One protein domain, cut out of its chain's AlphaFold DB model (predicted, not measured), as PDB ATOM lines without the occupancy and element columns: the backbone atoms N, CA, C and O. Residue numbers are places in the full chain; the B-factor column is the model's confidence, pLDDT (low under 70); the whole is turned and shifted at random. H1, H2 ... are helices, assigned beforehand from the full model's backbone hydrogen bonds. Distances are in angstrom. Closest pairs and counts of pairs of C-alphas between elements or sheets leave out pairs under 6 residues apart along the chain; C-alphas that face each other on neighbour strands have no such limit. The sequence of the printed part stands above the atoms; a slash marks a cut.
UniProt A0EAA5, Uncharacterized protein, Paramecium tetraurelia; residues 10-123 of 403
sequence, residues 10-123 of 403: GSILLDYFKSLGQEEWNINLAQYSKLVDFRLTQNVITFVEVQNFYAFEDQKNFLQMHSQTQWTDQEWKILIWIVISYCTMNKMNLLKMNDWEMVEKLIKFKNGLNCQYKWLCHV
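This is residues 10 to 123 of the 403 residues of an uncharacterized protein of Paramecium tetraurelia (UniProt A0EAA5). A compact, rounded ball of helices is built round one long helix, H4, which runs through its middle. H5 and H6 pack crosswise on H4, with the first residue of H6, Gly 112, close to Glu 104 of H5 and the two helices about perpendicular, while H1 and H3 lie farther round the ball and the short H2 sits out at the rim among loops. The printed part has 114 residues with six named helices, H1 to H6 in chain order, and no named strand; its class is all helix. The radius of gyration of the C-alphas is 13.4 A, and the spans are 37 by 32 by 28 A.

H4, residues 73 to 89, touches H5, residues 100 to 107, at a steep tilt of 59 degrees, opposite ways; their closest C-alphas, of Val 83 and Val 103, are 6.8 A apart. With residues 76 to 80 alone H4 touches H6, residues 112 to 122, about perpendicular at 83 degrees, closest at the C-alphas of Leu 79 and Cys 115, 7.1 A. H5, the hub, touches three helices; the C-alphas of Glu 104 and Gly 112 bring it within 4.7 A of H6, at 89 degrees. It only just touches H1, residues 10 to 19, with 3 pairs of C-alphas within 8 A. H3, residues 47 to 57, is close to but not clearly touching H4, and H2, residues 29 to 32, touches no helix. Every O i to N i+4 pair is within hydrogen-bond range in H1, H3, H4 and H5, and 6 of 7 in H6; H2 is too short for one.

H4 is 24.2 A long, H6 15.7 A, H3 15.5 A and H1 14.2 A. H1 begins at C-alpha 10, (-26.750, 28.541, -23.574), and H6 ends at C-alpha 122, (-18.752, 41.026, -43.890).

The farthest C-alphas, of Lys 34 and Asn 61, are 37.7 A apart. The printed part has no cut; the links H2 to H3 and H3 to H4 are long. Low pLDDT, under 70, includes residues 38 to 44 and 57 to 66.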
ATOM      1  N   GLY A  10     -26.839  27.322 -24.376       67.56
ATOM      2  CA  GLY A  10     -26.750  28.541 -23.574       67.56
ATOM      3  C   GLY A  10     -25.837  28.383 -22.356       67.56
ATOM      4  O   GLY A  10     -25.007  29.254 -22.104       67.56
ATOM      5  N   SER A  11     -25.910  27.256 -21.638       70.62
ATOM      6  CA  SER A  11     -25.040  26.993 -20.478       70.62
ATOM      7  C   SER A  11     -23.553  26.974 -20.843       70.62
ATOM      8  O   SER A  11     -22.755  27.516 -20.088       70.62
ATOM      9  N   ILE A  12     -23.163  26.408 -21.990       75.38
ATOM     10  CA  ILE A  12     -21.748  26.349 -22.403       75.38
ATOM     11  C   ILE A  12     -21.203  27.747 -22.716       75.38
ATOM     12  O   ILE A  12     -20.096  28.090 -22.296       75.38
ATOM     13  N   LEU A  13     -21.986  28.560 -23.431       78.06
ATOM     14  CA  LEU A  13     -21.628  29.941 -23.739       78.06
ATOM     15  C   LEU A  13     -21.513  30.775 -22.452       78.06
ATOM     16  O   LEU A  13     -20.539  31.503 -22.270       78.06
ATOM     17  N   LEU A  14     -22.468  30.624 -21.531       76.44
ATOM     18  CA  LEU A  14     -22.480  31.336 -20.254       76.44
ATOM     19  C   LEU A  14     -21.334  30.929 -19.330       76.44
ATOM     20  O   LEU A  14     -20.677  31.808 -18.777       76.44
ATOM     21  N   ASP A  15     -21.051  29.634 -19.199       81.88
ATOM     22  CA  ASP A  15     -19.934  29.140 -18.389       81.88
ATOM     23  C   ASP A  15     -18.592  29.702 -18.888       81.88
ATOM     24  O   ASP A  15     -17.745  30.085 -18.079       81.88
ATOM     25  N   TYR A  16     -18.410  29.813 -20.211       83.75
ATOM     26  CA  TYR A  16     -17.213  30.415 -20.799       83.75
ATOM     27  C   TYR A  16     -17.059  31.889 -20.394       83.75
ATOM     28  O   TYR A  16     -16.027  32.267 -19.837       83.75
ATOM     29  N   PHE A  17     -18.090  32.716 -20.599       78.94
ATOM     30  CA  PHE A  17     -18.021  34.146 -20.272       78.94
ATOM     31  C   PHE A  17     -17.921  34.415 -18.758       78.94
ATOM     32  O   PHE A  17     -17.137  35.273 -18.340       78.94
ATOM     33  N   LYS A  18     -18.592  33.608 -17.926       80.19
ATOM     34  CA  LYS A  18     -18.449  33.642 -16.460       80.19
ATOM     35  C   LYS A  18     -17.044  33.267 -15.994       80.19
ATOM     36  O   LYS A  18     -16.508  33.936 -15.114       80.19
ATOM     37  N   SER A  19     -16.410  32.261 -16.608       80.25
ATOM     38  CA  SER A  19     -15.030  31.866 -16.267       80.25
ATOM     39  C   SER A  19     -13.998  32.972 -16.525       80.25
ATOM     40  O   SER A  19     -12.932  32.980 -15.913       80.25
ATOM     41  N   LEU A  20     -14.339  33.936 -17.387       76.25
ATOM     42  CA  LEU A  20     -13.541  35.115 -17.724       76.25
ATOM     43  C   LEU A  20     -13.961  36.381 -16.947       76.25
ATOM     44  O   LEU A  20     -13.478  37.472 -17.249       76.25
ATOM     45  N   GLY A  21     -14.840  36.257 -15.944       68.31
ATOM     46  CA  GLY A  21     -15.202  37.351 -15.036       68.31
ATOM     47  C   GLY A  21     -16.067  38.449 -15.663       68.31
ATOM     48  O   GLY A  21     -15.930  39.615 -15.293       68.31
ATOM     49  N   GLN A  22     -16.923  38.113 -16.634       65.94
ATOM     50  CA  GLN A  22     -17.845  39.059 -17.274       65.94
ATOM     51  C   GLN A  22     -19.259  38.465 -17.336       65.94
ATOM     52  O   GLN A  22     -19.529  37.587 -18.154       65.94
ATOM     53  N   GLU A  23     -20.168  38.952 -16.486       59.47
ATOM     54  CA  GLU A  23     -21.563  38.478 -16.454       59.47
ATOM     55  C   GLU A  23     -22.532  39.311 -17.312       59.47
ATOM     56  O   GLU A  23     -23.589  38.803 -17.658       59.47
ATOM     57  N   GLU A  24     -22.180  40.543 -17.709       62.78
ATOM     58  CA  GLU A  24     -23.058  41.448 -18.481       62.78
ATOM     59  C   GLU A  24     -22.299  42.197 -19.599       62.78
ATOM     60  O   GLU A  24     -22.284  43.429 -19.674       62.78
ATOM     61  N   TRP A  25     -21.608  41.467 -20.484       67.12
ATOM     62  CA  TRP A  25     -20.757  42.108 -21.496       67.12
ATOM     63  C   TRP A  25     -21.534  42.606 -22.725       67.12
ATOM     64  O   TRP A  25     -21.913  41.837 -23.612       67.12
ATOM     65  N   ASN A  26     -21.737  43.924 -22.801       70.25
ATOM     66  CA  ASN A  26     -22.396  44.588 -23.926       70.25
ATOM     67  C   ASN A  26     -21.378  45.205 -24.898       70.25
ATOM     68  O   ASN A  26     -20.548  46.032 -24.519       70.25
ATOM     69  N   ILE A  27     -21.464  44.826 -26.176       71.44
ATOM     70  CA  ILE A  27     -20.520  45.258 -27.216       71.44
ATOM     71  C   ILE A  27     -20.978  46.568 -27.842       71.44
ATOM     72  O   ILE A  27     -22.034  46.628 -28.472       71.44
ATOM     73  N   ASN A  28     -20.134  47.597 -27.804       70.94
ATOM     74  CA  ASN A  28     -20.341  48.772 -28.642       70.94
ATOM     75  C   ASN A  28     -19.954  48.466 -30.103       70.94
ATOM     76  O   ASN A  28     -18.835  48.748 -30.537       70.94
ATOM     77  N   LEU A  29     -20.877  47.893 -30.884       67.81
ATOM     78  CA  LEU A  29     -20.625  47.536 -32.290       67.81
ATOM     79  C   LEU A  29     -20.195  48.735 -33.156       67.81
ATOM     80  O   LEU A  29     -19.425  48.555 -34.100       67.81
ATOM     81  N   ALA A  30     -20.599  49.967 -32.813       67.94
ATOM     82  CA  ALA A  30     -20.189  51.163 -33.551       67.94
ATOM     83  C   ALA A  30     -18.664  51.395 -33.516       67.94
ATOM     84  O   ALA A  30     -18.111  51.912 -34.490       67.94
ATOM     85  N   GLN A  31     -17.958  50.935 -32.474       72.75
ATOM     86  CA  GLN A  31     -16.489  50.953 -32.411       72.75
ATOM     87  C   GLN A  31     -15.843  50.134 -33.544       72.75
ATOM     88  O   GLN A  31     -14.781  50.493 -34.054       72.75
ATOM     89  N   TYR A  32     -16.499  49.054 -33.973       75.19
ATOM     90  CA  TYR A  32     -15.989  48.118 -34.975       75.19
ATOM     91  C   TYR A  32     -16.451  48.462 -36.401       75.19
ATOM     92  O   TYR A  32     -16.073  47.767 -37.344       75.19
ATOM     93  N   SER A  33     -17.211  49.551 -36.585       73.50
ATOM     94  CA  SER A  33     -17.848  49.964 -37.853       73.50
ATOM     95  C   SER A  33     -16.913  50.151 -39.052       73.50
ATOM     96  O   SER A  33     -17.350  50.088 -40.197       73.50
ATOM     97  N   LYS A  34     -15.613  50.348 -38.808       75.88
ATOM     98  CA  LYS A  34     -14.575  50.428 -39.850       75.88
ATOM     99  C   LYS A  34     -14.013  49.060 -40.262       75.88
ATOM    100  O   LYS A  34     -13.324  48.970 -41.273       75.88
ATOM    101  N   LEU A  35     -14.262  48.013 -39.472       76.00
ATOM    102  CA  LEU A  35     -13.716  46.663 -39.647       76.00
ATOM    103  C   LEU A  35     -14.746  45.690 -40.229       76.00
ATOM    104  O   LEU A  35     -14.382  44.864 -41.065       76.00
ATOM    105  N   VAL A  36     -16.008  45.798 -39.807       75.00
ATOM    106  CA  VAL A  36     -17.113  44.895 -40.169       75.00
ATOM    107  C   VAL A  36     -18.274  45.697 -40.757       75.00
ATOM    108  O   VAL A  36     -18.509  46.841 -40.376       75.00
ATOM    109  N   ASP A  37     -18.985  45.103 -41.709       71.62
ATOM    110  CA  ASP A  37     -20.131  45.690 -42.391       71.62
ATOM    111  C   ASP A  37     -21.423  45.522 -41.582       71.62
ATOM    112  O   ASP A  37     -22.040  44.458 -41.542       71.62
ATOM    113  N   PHE A  38     -21.842  46.613 -40.943       65.38
ATOM    114  CA  PHE A  38     -23.036  46.685 -40.102       65.38
ATOM    115  C   PHE A  38     -24.301  47.124 -40.855       65.38
ATOM    116  O   PHE A  38     -25.289  47.496 -40.224       65.38
ATOM    117  N   ARG A  39     -24.333  47.066 -42.197       56.00
ATOM    118  CA  ARG A  39     -25.488  47.516 -43.010       56.00
ATOM    119  C   ARG A  39     -26.814  46.757 -42.781       56.00
ATOM    120  O   ARG A  39     -27.799  47.075 -43.439       56.00
ATOM    121  N   LEU A  40     -26.865  45.813 -41.835       46.12
ATOM    122  CA  LEU A  40     -28.072  45.107 -41.368       46.12
ATOM    123  C   LEU A  40     -28.360  45.276 -39.855       46.12
ATOM    124  O   LEU A  40     -29.308  44.686 -39.339       46.12
ATOM    125  N   THR A  41     -27.572  46.059 -39.110       50.47
ATOM    126  CA  THR A  41     -27.727  46.208 -37.650       50.47
ATOM    127  C   THR A  41     -28.024  47.656 -37.261       50.47
ATOM    128  O   THR A  41     -27.148  48.369 -36.776       50.47
ATOM    129  N   GLN A  42     -29.279  48.092 -37.422       52.81
ATOM    130  CA  GLN A  42     -29.737  49.314 -36.740       52.81
ATOM    131  C   GLN A  42     -29.837  49.129 -35.214       52.81
ATOM    132  O   GLN A  42     -29.706  50.104 -34.484       52.81
ATOM    133  N   ASN A  43     -29.958  47.883 -34.741       58.12
ATOM    134  CA  ASN A  43     -29.897  47.532 -33.322       58.12
ATOM    135  C   ASN A  43     -28.658  46.674 -33.037       58.12
ATOM    136  O   ASN A  43     -28.407  45.683 -33.735       58.12
ATOM    137  N   VAL A  44     -27.920  47.054 -31.991       62.91
ATOM    138  CA  VAL A  44     -26.885  46.235 -31.346       62.91
ATOM    139  C   VAL A  44     -27.560  45.039 -30.683       62.91
ATOM    140  O   VAL A  44     -28.537  45.235 -29.972       62.91
ATOM    141  N   ILE A  45     -27.036  43.827 -30.893       76.19
ATOM    142  CA  ILE A  45     -27.480  42.664 -30.117       76.19
ATOM    143  C   ILE A  45     -26.812  42.690 -28.737       76.19
ATOM    144  O   ILE A  45     -25.586  42.775 -28.618       76.19
ATOM    145  N   THR A  46     -27.637  42.662 -27.702       78.50
ATOM    146  CA  THR A  46     -27.234  42.646 -26.294       78.50
ATOM    147  C   THR A  46     -26.932  41.227 -25.819       78.50
ATOM    148  O   THR A  46     -27.385  40.243 -26.408       78.50
ATOM    149  N   PHE A  47     -26.207  41.105 -24.706       81.25
ATOM    150  CA  PHE A  47     -25.972  39.804 -24.072       81.25
ATOM    151  C   PHE A  47     -27.282  39.084 -23.703       81.25
ATOM    152  O   PHE A  47     -27.408  37.880 -23.920       81.25
ATOM    153  N   VAL A  48     -28.289  39.835 -23.243       80.75
ATOM    154  CA  VAL A  48     -29.620  39.315 -22.888       80.75
ATOM    155  C   VAL A  48     -30.356  38.755 -24.111       80.75
ATOM    156  O   VAL A  48     -30.980  37.701 -24.028       80.75
ATOM    157  N   GLU A  49     -30.257  39.396 -25.278       82.12
ATOM    158  CA  GLU A  49     -30.832  38.854 -26.519       82.12
ATOM    159  C   GLU A  49     -30.131  37.567 -26.976       82.12
ATOM    160  O   GLU A  49     -30.802  36.645 -27.441       82.12
ATOM    161  N   VAL A  50     -28.807  37.463 -26.797       83.50
ATOM    162  CA  VAL A  50     -28.061  36.216 -27.051       83.50
ATOM    163  C   VAL A  50     -28.514  35.114 -26.085       83.50
ATOM    164  O   VAL A  50     -28.802  34.002 -26.523       83.50
ATOM    165  N   GLN A  51     -28.648  35.413 -24.788       80.69
ATOM    166  CA  GLN A  51     -29.177  34.474 -23.791       80.69
ATOM    167  C   GLN A  51     -30.585  33.985 -24.144       80.69
ATOM    168  O   GLN A  51     -30.830  32.781 -24.150       80.69
ATOM    169  N   ASN A  52     -31.492  34.907 -24.479       82.50
ATOM    170  CA  ASN A  52     -32.874  34.594 -24.839       82.50
ATOM    171  C   ASN A  52     -32.960  33.716 -26.094       82.50
ATOM    172  O   ASN A  52     -33.789  32.808 -26.141       82.50
ATOM    173  N   PHE A  53     -32.089  33.941 -27.085       83.69
ATOM    174  CA  PHE A  53     -31.988  33.071 -28.256       83.69
ATOM    175  C   PHE A  53     -31.632  31.635 -27.852       83.69
ATOM    176  O   PHE A  53     -32.375  30.711 -28.174       83.69
ATOM    177  N   TYR A  54     -30.550  31.434 -27.089       80.50
ATOM    178  CA  TYR A  54     -30.157  30.086 -26.665       80.50
ATOM    179  C   TYR A  54     -31.191  29.423 -25.748       80.50
ATOM    180  O   TYR A  54     -31.463  28.238 -25.910       80.50
ATOM    181  N   ALA A  55     -31.826  30.176 -24.846       75.75
ATOM    182  CA  ALA A  55     -32.877  29.661 -23.967       75.75
ATOM    183  C   ALA A  55     -34.136  29.200 -24.728       75.75
ATOM    184  O   ALA A  55     -34.814  28.274 -24.282       75.75
ATOM    185  N   PHE A  56     -34.449  29.820 -25.871       71.12
ATOM    186  CA  PHE A  56     -35.547  29.411 -26.752       71.12
ATOM    187  C   PHE A  56     -35.161  28.239 -27.668       71.12
ATOM    188  O   PHE A  56     -35.968  27.338 -27.895       71.12
ATOM    189  N   GLU A  57     -33.926  28.217 -28.171       66.19
ATOM    190  CA  GLU A  57     -33.408  27.124 -29.005       66.19
ATOM    191  C   GLU A  57     -33.203  25.824 -28.212       66.19
ATOM    192  O   GLU A  57     -33.532  24.753 -28.713       66.19
ATOM    193  N   ASP A  58     -32.771  25.901 -26.947       63.72
ATOM    194  CA  ASP A  58     -32.648  24.738 -26.052       63.72
ATOM    195  C   ASP A  58     -34.024  24.080 -25.730       63.72
ATOM    196  O   ASP A  58     -34.063  22.968 -25.202       63.72
ATOM    197  N   GLN A  59     -35.157  24.715 -26.080       60.72
ATOM    198  CA  GLN A  59     -36.517  24.145 -25.977       60.72
ATOM    199  C   GLN A  59     -36.998  23.443 -27.263       60.72
ATOM    200  O   GLN A  59     -38.069  22.831 -27.268       60.72
ATOM    201  N   LYS A  60     -36.241  23.521 -28.364       57.34
ATOM    202  CA  LYS A  60     -36.562  22.883 -29.651       57.34
ATOM    203  C   LYS A  60     -35.521  21.822 -30.004       57.34
ATOM    204  O   LYS A  60     -34.389  21.847 -29.536       57.34
ATOM    205  N   ASN A  61     -35.890  20.873 -30.869       56.06
ATOM    206  CA  ASN A  61     -34.949  19.853 -31.346       56.06
ATOM    207  C   ASN A  61     -33.847  20.491 -32.209       56.06
ATOM    208  O   ASN A  61     -34.012  20.699 -33.413       56.06
ATOM    209  N   PHE A  62     -32.715  20.743 -31.554       52.94
ATOM    210  CA  PHE A  62     -31.555  21.531 -31.977       52.94
ATOM    211  C   PHE A  62     -31.088  21.366 -33.439       52.94
ATOM    212  O   PHE A  62     -30.603  22.310 -34.057       52.94
ATOM    213  N   LEU A  63     -31.234  20.167 -34.011       52.62
ATOM    214  CA  LEU A  63     -30.694  19.809 -35.327       52.62
ATOM    215  C   LEU A  63     -31.695  19.927 -36.491       52.62
ATOM    216  O   LEU A  63     -31.290  19.787 -37.641       52.62
ATOM    217  N   GLN A  64     -32.991  20.152 -36.234       53.81
ATOM    218  CA  GLN A  64     -34.030  20.068 -37.276       53.81
ATOM    219  C   GLN A  64     -34.389  21.395 -37.970       53.81
ATOM    220  O   GLN A  64     -35.131  21.356 -38.950       53.81
ATOM    221  N   MET A  65     -33.889  22.550 -37.507       54.59
ATOM    222  CA  MET A  65     -34.294  23.867 -38.040       54.59
ATOM    223  C   MET A  65     -33.195  24.685 -38.748       54.59
ATOM    224  O   MET A  65     -33.532  25.512 -39.595       54.59
ATOM    225  N   HIS A  66     -31.905  24.484 -38.449       60.69
ATOM    226  CA  HIS A  66     -30.863  25.467 -38.804       60.69
ATOM    227  C   HIS A  66     -29.996  25.095 -40.013       60.69
ATOM    228  O   HIS A  66     -29.062  24.295 -39.934       60.69
ATOM    229  N   SER A  67     -30.243  25.790 -41.123       72.44
ATOM    230  CA  SER A  67     -29.373  25.869 -42.306       72.44
ATOM    231  C   SER A  67     -28.912  24.512 -42.869       72.44
ATOM    232  O   SER A  67     -29.726  23.734 -43.354       72.44
ATOM    233  N   GLN A  68     -27.612  24.224 -42.985       73.69
ATOM    234  CA  GLN A  68     -26.451  24.977 -42.479       73.69
ATOM    235  C   GLN A  68     -26.108  26.281 -43.224       73.69
ATOM    236  O   GLN A  68     -25.667  27.240 -42.597       73.69
ATOM    237  N   THR A  69     -26.273  26.316 -44.546       70.50
ATOM    238  CA  THR A  69     -25.680  27.327 -45.445       70.50
ATOM    239  C   THR A  69     -26.410  28.670 -45.466       70.50
ATOM    240  O   THR A  69     -25.790  29.707 -45.707       70.50
ATOM    241  N   GLN A  70     -27.715  28.676 -45.200       81.81
ATOM    242  CA  GLN A  70     -28.509  29.895 -45.060       81.81
ATOM    243  C   GLN A  70     -28.363  30.448 -43.637       81.81
ATOM    244  O   GLN A  70     -28.179  29.696 -42.677       81.81
ATOM    245  N   TRP A  71     -28.432  31.772 -43.523       85.88
ATOM    246  CA  TRP A  71     -28.250  32.522 -42.282       85.88
ATOM    247  C   TRP A  71     -29.412  33.489 -42.091       85.88
ATOM    248  O   TRP A  71     -29.679  34.283 -42.995       85.88
ATOM    249  N   THR A  72     -30.041  33.475 -40.919       85.69
ATOM    250  CA  THR A  72     -30.977  34.526 -40.501       85.69
ATOM    251  C   THR A  72     -30.229  35.754 -39.967       85.69
ATOM    252  O   THR A  72     -29.044  35.687 -39.619       85.69
ATOM    253  N   ASP A  73     -30.925  36.889 -39.856       81.62
ATOM    254  CA  ASP A  73     -30.356  38.105 -39.262       81.62
ATOM    255  C   ASP A  73     -30.010  37.933 -37.775       81.62
ATOM    256  O   ASP A  73     -29.057  38.548 -37.295       81.62
ATOM    257  N   GLN A  74     -30.744  37.087 -37.041       82.00
ATOM    258  CA  GLN A  74     -30.446  36.769 -35.639       82.00
ATOM    259  C   GLN A  74     -29.183  35.909 -35.525       82.00
ATOM    260  O   GLN A  74     -28.254  36.293 -34.818       82.00
ATOM    261  N   GLU A  75     -29.098  34.812 -36.284       86.31
ATOM    262  CA  GLU A  75     -27.908  33.949 -36.336       86.31
ATOM    263  C   GLU A  75     -26.641  34.744 -36.695       86.31
ATOM    264  O   GLU A  75     -25.576  34.549 -36.109       86.31
ATOM    265  N   TRP A  76     -26.757  35.671 -37.653       84.81
ATOM    266  CA  TRP A  76     -25.659  36.542 -38.068       84.81
ATOM    267  C   TRP A  76     -25.227  37.521 -36.966       84.81
ATOM    268  O   TRP A  76     -24.032  37.647 -36.698       84.81
ATOM    269  N   LYS A  77     -26.180  38.181 -36.293       83.00
ATOM    270  CA  LYS A  77     -25.889  39.066 -35.152       83.00
ATOM    271  C   LYS A  77     -25.189  38.312 -34.018       83.00
ATOM    272  O   LYS A  77     -24.221  38.825 -33.465       83.00
ATOM    273  N   ILE A  78     -25.630  37.089 -33.724       86.69
ATOM    274  CA  ILE A  78     -25.019  36.220 -32.707       86.69
ATOM    275  C   ILE A  78     -23.588  35.844 -33.099       86.69
ATOM    276  O   ILE A  78     -22.697  35.958 -32.262       86.69
ATOM    277  N   LEU A  79     -23.324  35.489 -34.365       89.12
ATOM    278  CA  LEU A  79     -21.953  35.250 -34.835       89.12
ATOM    279  C   LEU A  79     -21.061  36.487 -34.644       89.12
ATOM    280  O   LEU A  79     -19.951  36.345 -34.131       89.12
ATOM    281  N   ILE A  80     -21.524  37.688 -35.026       86.56
ATOM    282  CA  ILE A  80     -20.755  38.926 -34.800       86.56
ATOM    283  C   ILE A  80     -20.440  39.090 -33.312       86.56
ATOM    284  O   ILE A  80     -19.288  39.348 -32.959       86.56
ATOM    285  N   TRP A  81     -21.455  38.946 -32.456       87.12
ATOM    286  CA  TRP A  81     -21.309  39.118 -31.017       87.12
ATOM    287  C   TRP A  81     -20.288  38.122 -30.455       87.12
ATOM    288  O   TRP A  81     -19.292  38.548 -29.880       87.12
ATOM    289  N   ILE A  82     -20.445  36.822 -30.732       88.62
ATOM    290  CA  ILE A  82     -19.527  35.765 -30.275       88.62
ATOM    291  C   ILE A  82     -18.087  36.047 -30.722       88.62
ATOM    292  O   ILE A  82     -17.176  35.974 -29.899       88.62
ATOM    293  N   VAL A  83     -17.865  36.389 -31.997       89.75
ATOM    294  CA  VAL A  83     -16.514  36.622 -32.537       89.75
ATOM    295  C   VAL A  83     -15.865  37.863 -31.917       89.75
ATOM    296  O   VAL A  83     -14.698  37.805 -31.523       89.75
ATOM    297  N   ILE A  84     -16.599  38.973 -31.768       86.94
ATOM    298  CA  ILE A  84     -16.052  40.185 -31.140       86.94
ATOM    299  C   ILE A  84     -15.797  39.962 -29.640       86.94
ATOM    300  O   ILE A  84     -14.740  40.377 -29.159       86.94
ATOM    301  N   SER A  85     -16.684  39.263 -28.919       85.75
ATOM    302  CA  SER A  85     -16.469  38.864 -27.518       85.75
ATOM    303  C   SER A  85     -15.222  38.020 -27.358       85.75
ATOM    304  O   SER A  85     -14.315  38.377 -26.604       85.75
ATOM    305  N   TYR A  86     -15.135  36.942 -28.133       88.12
ATOM    306  CA  TYR A  86     -14.013  36.024 -28.098       88.12
ATOM    307  C   TYR A  86     -12.685  36.736 -28.396       88.12
ATOM    308  O   TYR A  86     -11.748  36.645 -27.600       88.12
ATOM    309  N   CYS A  87     -12.602  37.522 -29.474       88.25
ATOM    310  CA  CYS A  87     -11.379  38.261 -29.789       88.25
ATOM    311  C   CYS A  87     -11.017  39.304 -28.726       88.25
ATOM    312  O   CYS A  87      -9.842  39.437 -28.392       88.25
ATOM    313  N   THR A  88     -11.992  40.041 -28.186       85.19
ATOM    314  CA  THR A  88     -11.710  41.127 -27.235       85.19
ATOM    315  C   THR A  88     -11.219  40.582 -25.896       85.19
ATOM    316  O   THR A  88     -10.223  41.075 -25.368       85.19
ATOM    317  N   MET A  89     -11.840  39.514 -25.387       83.56
ATOM    318  CA  MET A  89     -11.421  38.865 -24.139       83.56
ATOM    319  C   MET A  89     -10.034  38.229 -24.234       83.56
ATOM    320  O   MET A  89      -9.200  38.428 -23.352       83.56
ATOM    321  N   ASN A  90      -9.752  37.524 -25.331       85.69
ATOM    322  CA  ASN A  90      -8.457  36.878 -25.558       85.69
ATOM    323  C   ASN A  90      -7.394  37.848 -26.124       85.69
ATOM    324  O   ASN A  90      -6.304  37.421 -26.497       85.69
ATOM    325  N   LYS A  91      -7.697  39.158 -26.197       85.88
ATOM    326  CA  LYS A  91      -6.824  40.227 -26.732       85.88
ATOM    327  C   LYS A  91      -6.295  39.941 -28.151       85.88
ATOM    328  O   LYS A  91      -5.196  40.354 -28.519       85.88
ATOM    329  N   MET A  92      -7.086  39.237 -28.960       85.81
ATOM    330  CA  MET A  92      -6.736  38.818 -30.317       85.81
ATOM    331  C   MET A  92      -7.020  39.908 -31.352       85.81
ATOM    332  O   MET A  92      -7.957  40.700 -31.234       85.81
ATOM    333  N   ASN A  93      -6.259  39.896 -32.449       84.75
ATOM    334  CA  ASN A  93      -6.563  40.737 -33.600       84.75
ATOM    335  C   ASN A  93      -7.745  40.158 -34.398       84.75
ATOM    336  O   ASN A  93      -7.608  39.149 -35.090       84.75
ATOM    337  N   LEU A  94      -8.873  40.864 -34.353       84.38
ATOM    338  CA  LEU A  94     -10.147  40.512 -34.986       84.38
ATOM    339  C   LEU A  94     -10.058  40.174 -36.496       84.38
ATOM    340  O   LEU A  94     -10.828  39.358 -36.998       84.38
ATOM    341  N   LEU A  95      -9.109  40.760 -37.239       81.25
ATOM    342  CA  LEU A  95      -8.920  40.482 -38.672       81.25
ATOM    343  C   LEU A  95      -8.094  39.210 -38.939       81.25
ATOM    344  O   LEU A  95      -8.173  38.648 -40.039       81.25
ATOM    345  N   LYS A  96      -7.304  38.772 -37.950       81.81
ATOM    346  CA  LYS A  96      -6.388  37.621 -38.008       81.81
ATOM    347  C   LYS A  96      -6.898  36.390 -37.241       81.81
ATOM    348  O   LYS A  96      -6.180  35.400 -37.189       81.81
ATOM    349  N   MET A  97      -8.106  36.437 -36.676       85.56
ATOM    350  CA  MET A  97      -8.686  35.322 -35.923       85.56
ATOM    351  C   MET A  97      -8.825  34.052 -36.783       85.56
ATOM    352  O   MET A  97      -9.348  34.089 -37.902       85.56
ATOM    353  N   ASN A  98      -8.361  32.931 -36.235       87.38
ATOM    354  CA  ASN A  98      -8.304  31.617 -36.877       87.38
ATOM    355  C   ASN A  98      -8.926  30.483 -36.035       87.38
ATOM    356  O   ASN A  98      -9.130  29.400 -36.576       87.38
ATOM    357  N   ASP A  99      -9.280  30.725 -34.769       90.81
ATOM    358  CA  ASP A  99      -9.796  29.711 -33.831       90.81
ATOM    359  C   ASP A  99     -11.293  29.395 -34.041       90.81
ATOM    360  O   ASP A  99     -12.131  29.462 -33.138       90.81
ATOM    361  N   TRP A 100     -11.647  29.047 -35.279       93.25
ATOM    362  CA  TRP A 100     -13.023  28.782 -35.707       93.25
ATOM    363  C   TRP A 100     -13.649  27.554 -35.040       93.25
ATOM    364  O   TRP A 100     -14.867  27.510 -34.902       93.25
ATOM    365  N   GLU A 101     -12.844  26.612 -34.539       91.56
ATOM    366  CA  GLU A 101     -13.322  25.511 -33.691       91.56
ATOM    367  C   GLU A 101     -13.902  25.999 -32.357       91.56
ATOM    368  O   GLU A 101     -14.831  25.395 -31.821       91.56
ATOM    369  N   MET A 102     -13.351  27.077 -31.788       90.06
ATOM    370  CA  MET A 102     -13.877  27.659 -30.554       90.06
ATOM    371  C   MET A 102     -15.169  28.426 -30.837       90.06
ATOM    372  O   MET A 102     -16.143  28.288 -30.100       90.06
ATOM    373  N   VAL A 103     -15.218  29.154 -31.959       91.31
ATOM    374  CA  VAL A 103     -16.453  29.792 -32.439       91.31
ATOM    375  C   VAL A 103     -17.539  28.746 -32.704       91.31
ATOM    376  O   VAL A 103     -18.665  28.955 -32.272       91.31
ATOM    377  N   GLU A 104     -17.217  27.596 -33.306       90.75
ATOM    378  CA  GLU A 104     -18.144  26.464 -33.481       90.75
ATOM    379  C   GLU A 104     -18.672  25.934 -32.137       90.75
ATOM    380  O   GLU A 104     -19.879  25.749 -31.964       90.75
ATOM    381  N   LYS A 105     -17.788  25.747 -31.148       88.06
ATOM    382  CA  LYS A 105     -18.161  25.290 -29.798       88.06
ATOM    383  C   LYS A 105     -19.058  26.281 -29.049       88.06
ATOM    384  O   LYS A 105     -19.840  25.825 -28.217       88.06
ATOM    385  N   LEU A 106     -18.950  27.582 -29.328       87.44
ATOM    386  CA  LEU A 106     -19.786  28.633 -28.739       87.44
ATOM    387  C   LEU A 106     -21.101  28.832 -29.504       87.44
ATOM    388  O   LEU A 106     -22.152  28.937 -28.882       87.44
ATOM    389  N   ILE A 107     -21.060  28.864 -30.840       85.88
ATOM    390  CA  ILE A 107     -22.246  29.117 -31.666       85.88
ATOM    391  C   ILE A 107     -23.172  27.899 -31.716       85.88
ATOM    392  O   ILE A 107     -24.386  28.062 -31.648       85.88
ATOM    393  N   LYS A 108     -22.603  26.687 -31.777       81.81
ATOM    394  CA  LYS A 108     -23.253  25.365 -31.796       81.81
ATOM    395  C   LYS A 108     -24.140  25.048 -33.006       81.81
ATOM    396  O   LYS A 108     -24.123  23.911 -33.466       81.81
ATOM    397  N   PHE A 109     -24.914  26.002 -33.528       82.56
ATOM    398  CA  PHE A 109     -25.876  25.772 -34.621       82.56
ATOM    399  C   PHE A 109     -25.272  25.938 -36.032       82.56
ATOM    400  O   PHE A 109     -25.946  25.671 -37.027       82.56
ATOM    401  N   LYS A 110     -23.995  26.331 -36.149       87.56
ATOM    402  CA  LYS A 110     -23.218  26.370 -37.404       87.56
ATOM    403  C   LYS A 110     -21.825  25.786 -37.181       87.56
ATOM    404  O   LYS A 110     -21.218  26.055 -36.149       87.56
ATOM    405  N   ASN A 111     -21.288  25.077 -38.173       89.88
ATOM    406  CA  ASN A 111     -19.881  24.658 -38.143       89.88
ATOM    407  C   ASN A 111     -18.901  25.843 -38.314       89.88
ATOM    408  O   ASN A 111     -19.264  26.917 -38.812       89.88
ATOM    409  N   GLY A 112     -17.643  25.643 -37.919       91.56
ATOM    410  CA  GLY A 112     -16.603  26.670 -37.888       91.56
ATOM    411  C   GLY A 112     -16.266  27.237 -39.267       91.56
ATOM    412  O   GLY A 112     -16.077  28.445 -39.393       91.56
ATOM    413  N   LEU A 113     -16.287  26.409 -40.318       92.44
ATOM    414  CA  LEU A 113     -16.070  26.852 -41.702       92.44
ATOM    415  C   LEU A 113     -17.175  27.798 -42.185       92.44
ATOM    416  O   LEU A 113     -16.882  28.838 -42.769       92.44
ATOM    417  N   ASN A 114     -18.445  27.490 -41.909       92.38
ATOM    418  CA  ASN A 114     -19.565  28.368 -42.243       92.38
ATOM    419  C   ASN A 114     -19.490  29.683 -41.454       92.38
ATOM    420  O   ASN A 114     -19.765  30.747 -42.014       92.38
ATOM    421  N   CYS A 115     -19.075  29.630 -40.184       92.50
ATOM    422  CA  CYS A 115     -18.829  30.821 -39.370       92.50
ATOM    423  C   CYS A 115     -17.708  31.684 -39.956       92.50
ATOM    424  O   CYS A 115     -17.898  32.885 -40.147       92.50
ATOM    425  N   GLN A 116     -16.582  31.066 -40.319       93.00
ATOM    426  CA  GLN A 116     -15.457  31.722 -40.974       93.00
ATOM    427  C   GLN A 116     -15.893  32.365 -42.293       93.00
ATOM    428  O   GLN A 116     -15.674  33.556 -42.498       93.00
ATOM    429  N   TYR A 117     -16.551  31.610 -43.173       92.06
ATOM    430  CA  TYR A 117     -17.053  32.106 -44.452       92.06
ATOM    431  C   TYR A 117     -17.949  33.332 -44.271       92.06
ATOM    432  O   TYR A 117     -17.736  34.374 -44.899       92.06
ATOM    433  N   LYS A 118     -18.950  33.212 -43.390       90.56
ATOM    434  CA  LYS A 118     -19.937  34.258 -43.141       90.56
ATOM    435  C   LYS A 118     -19.277  35.502 -42.553       90.56
ATOM    436  O   LYS A 118     -19.541  36.596 -43.043       90.56
ATOM    437  N   TRP A 119     -18.382  35.338 -41.579       89.69
ATOM    438  CA  TRP A 119     -17.574  36.422 -41.028       89.69
ATOM    439  C   TRP A 119     -16.777  37.148 -42.119       89.69
ATOM    440  O   TRP A 119     -16.903  38.360 -42.287       89.69
ATOM    441  N   LEU A 120     -16.018  36.403 -42.928       88.88
ATOM    442  CA  LEU A 120     -15.170  36.960 -43.984       88.88
ATOM    443  C   LEU A 120     -15.953  37.695 -45.082       88.88
ATOM    444  O   LEU A 120     -15.423  38.642 -45.663       88.88
ATOM    445  N   CYS A 121     -17.212  37.324 -45.337       86.81
ATOM    446  CA  CYS A 121     -18.090  38.055 -46.259       86.81
ATOM    447  C   CYS A 121     -18.418  39.481 -45.797       86.81
ATOM    448  O   CYS A 121     -18.676  40.334 -46.644       86.81
ATOM    449  N   HIS A 122     -18.386  39.740 -44.489       81.38
ATOM    450  CA  HIS A 122     -18.752  41.026 -43.890       81.38
ATOM    451  C   HIS A 122     -17.562  41.810 -43.330       81.38
ATOM    452  O   HIS A 122     -17.718  42.972 -42.971       81.38
ATOM    453  N   VAL A 123     -16.356  41.238 -43.276       82.75
ATOM    454  CA  VAL A 123     -15.150  42.008 -42.939       82.75
ATOM    455  C   VAL A 123     -14.821  42.983 -44.077       82.75
ATOM    456  O   VAL A 123     -14.410  42.587 -45.171       82.75
TER     457      VAL A 123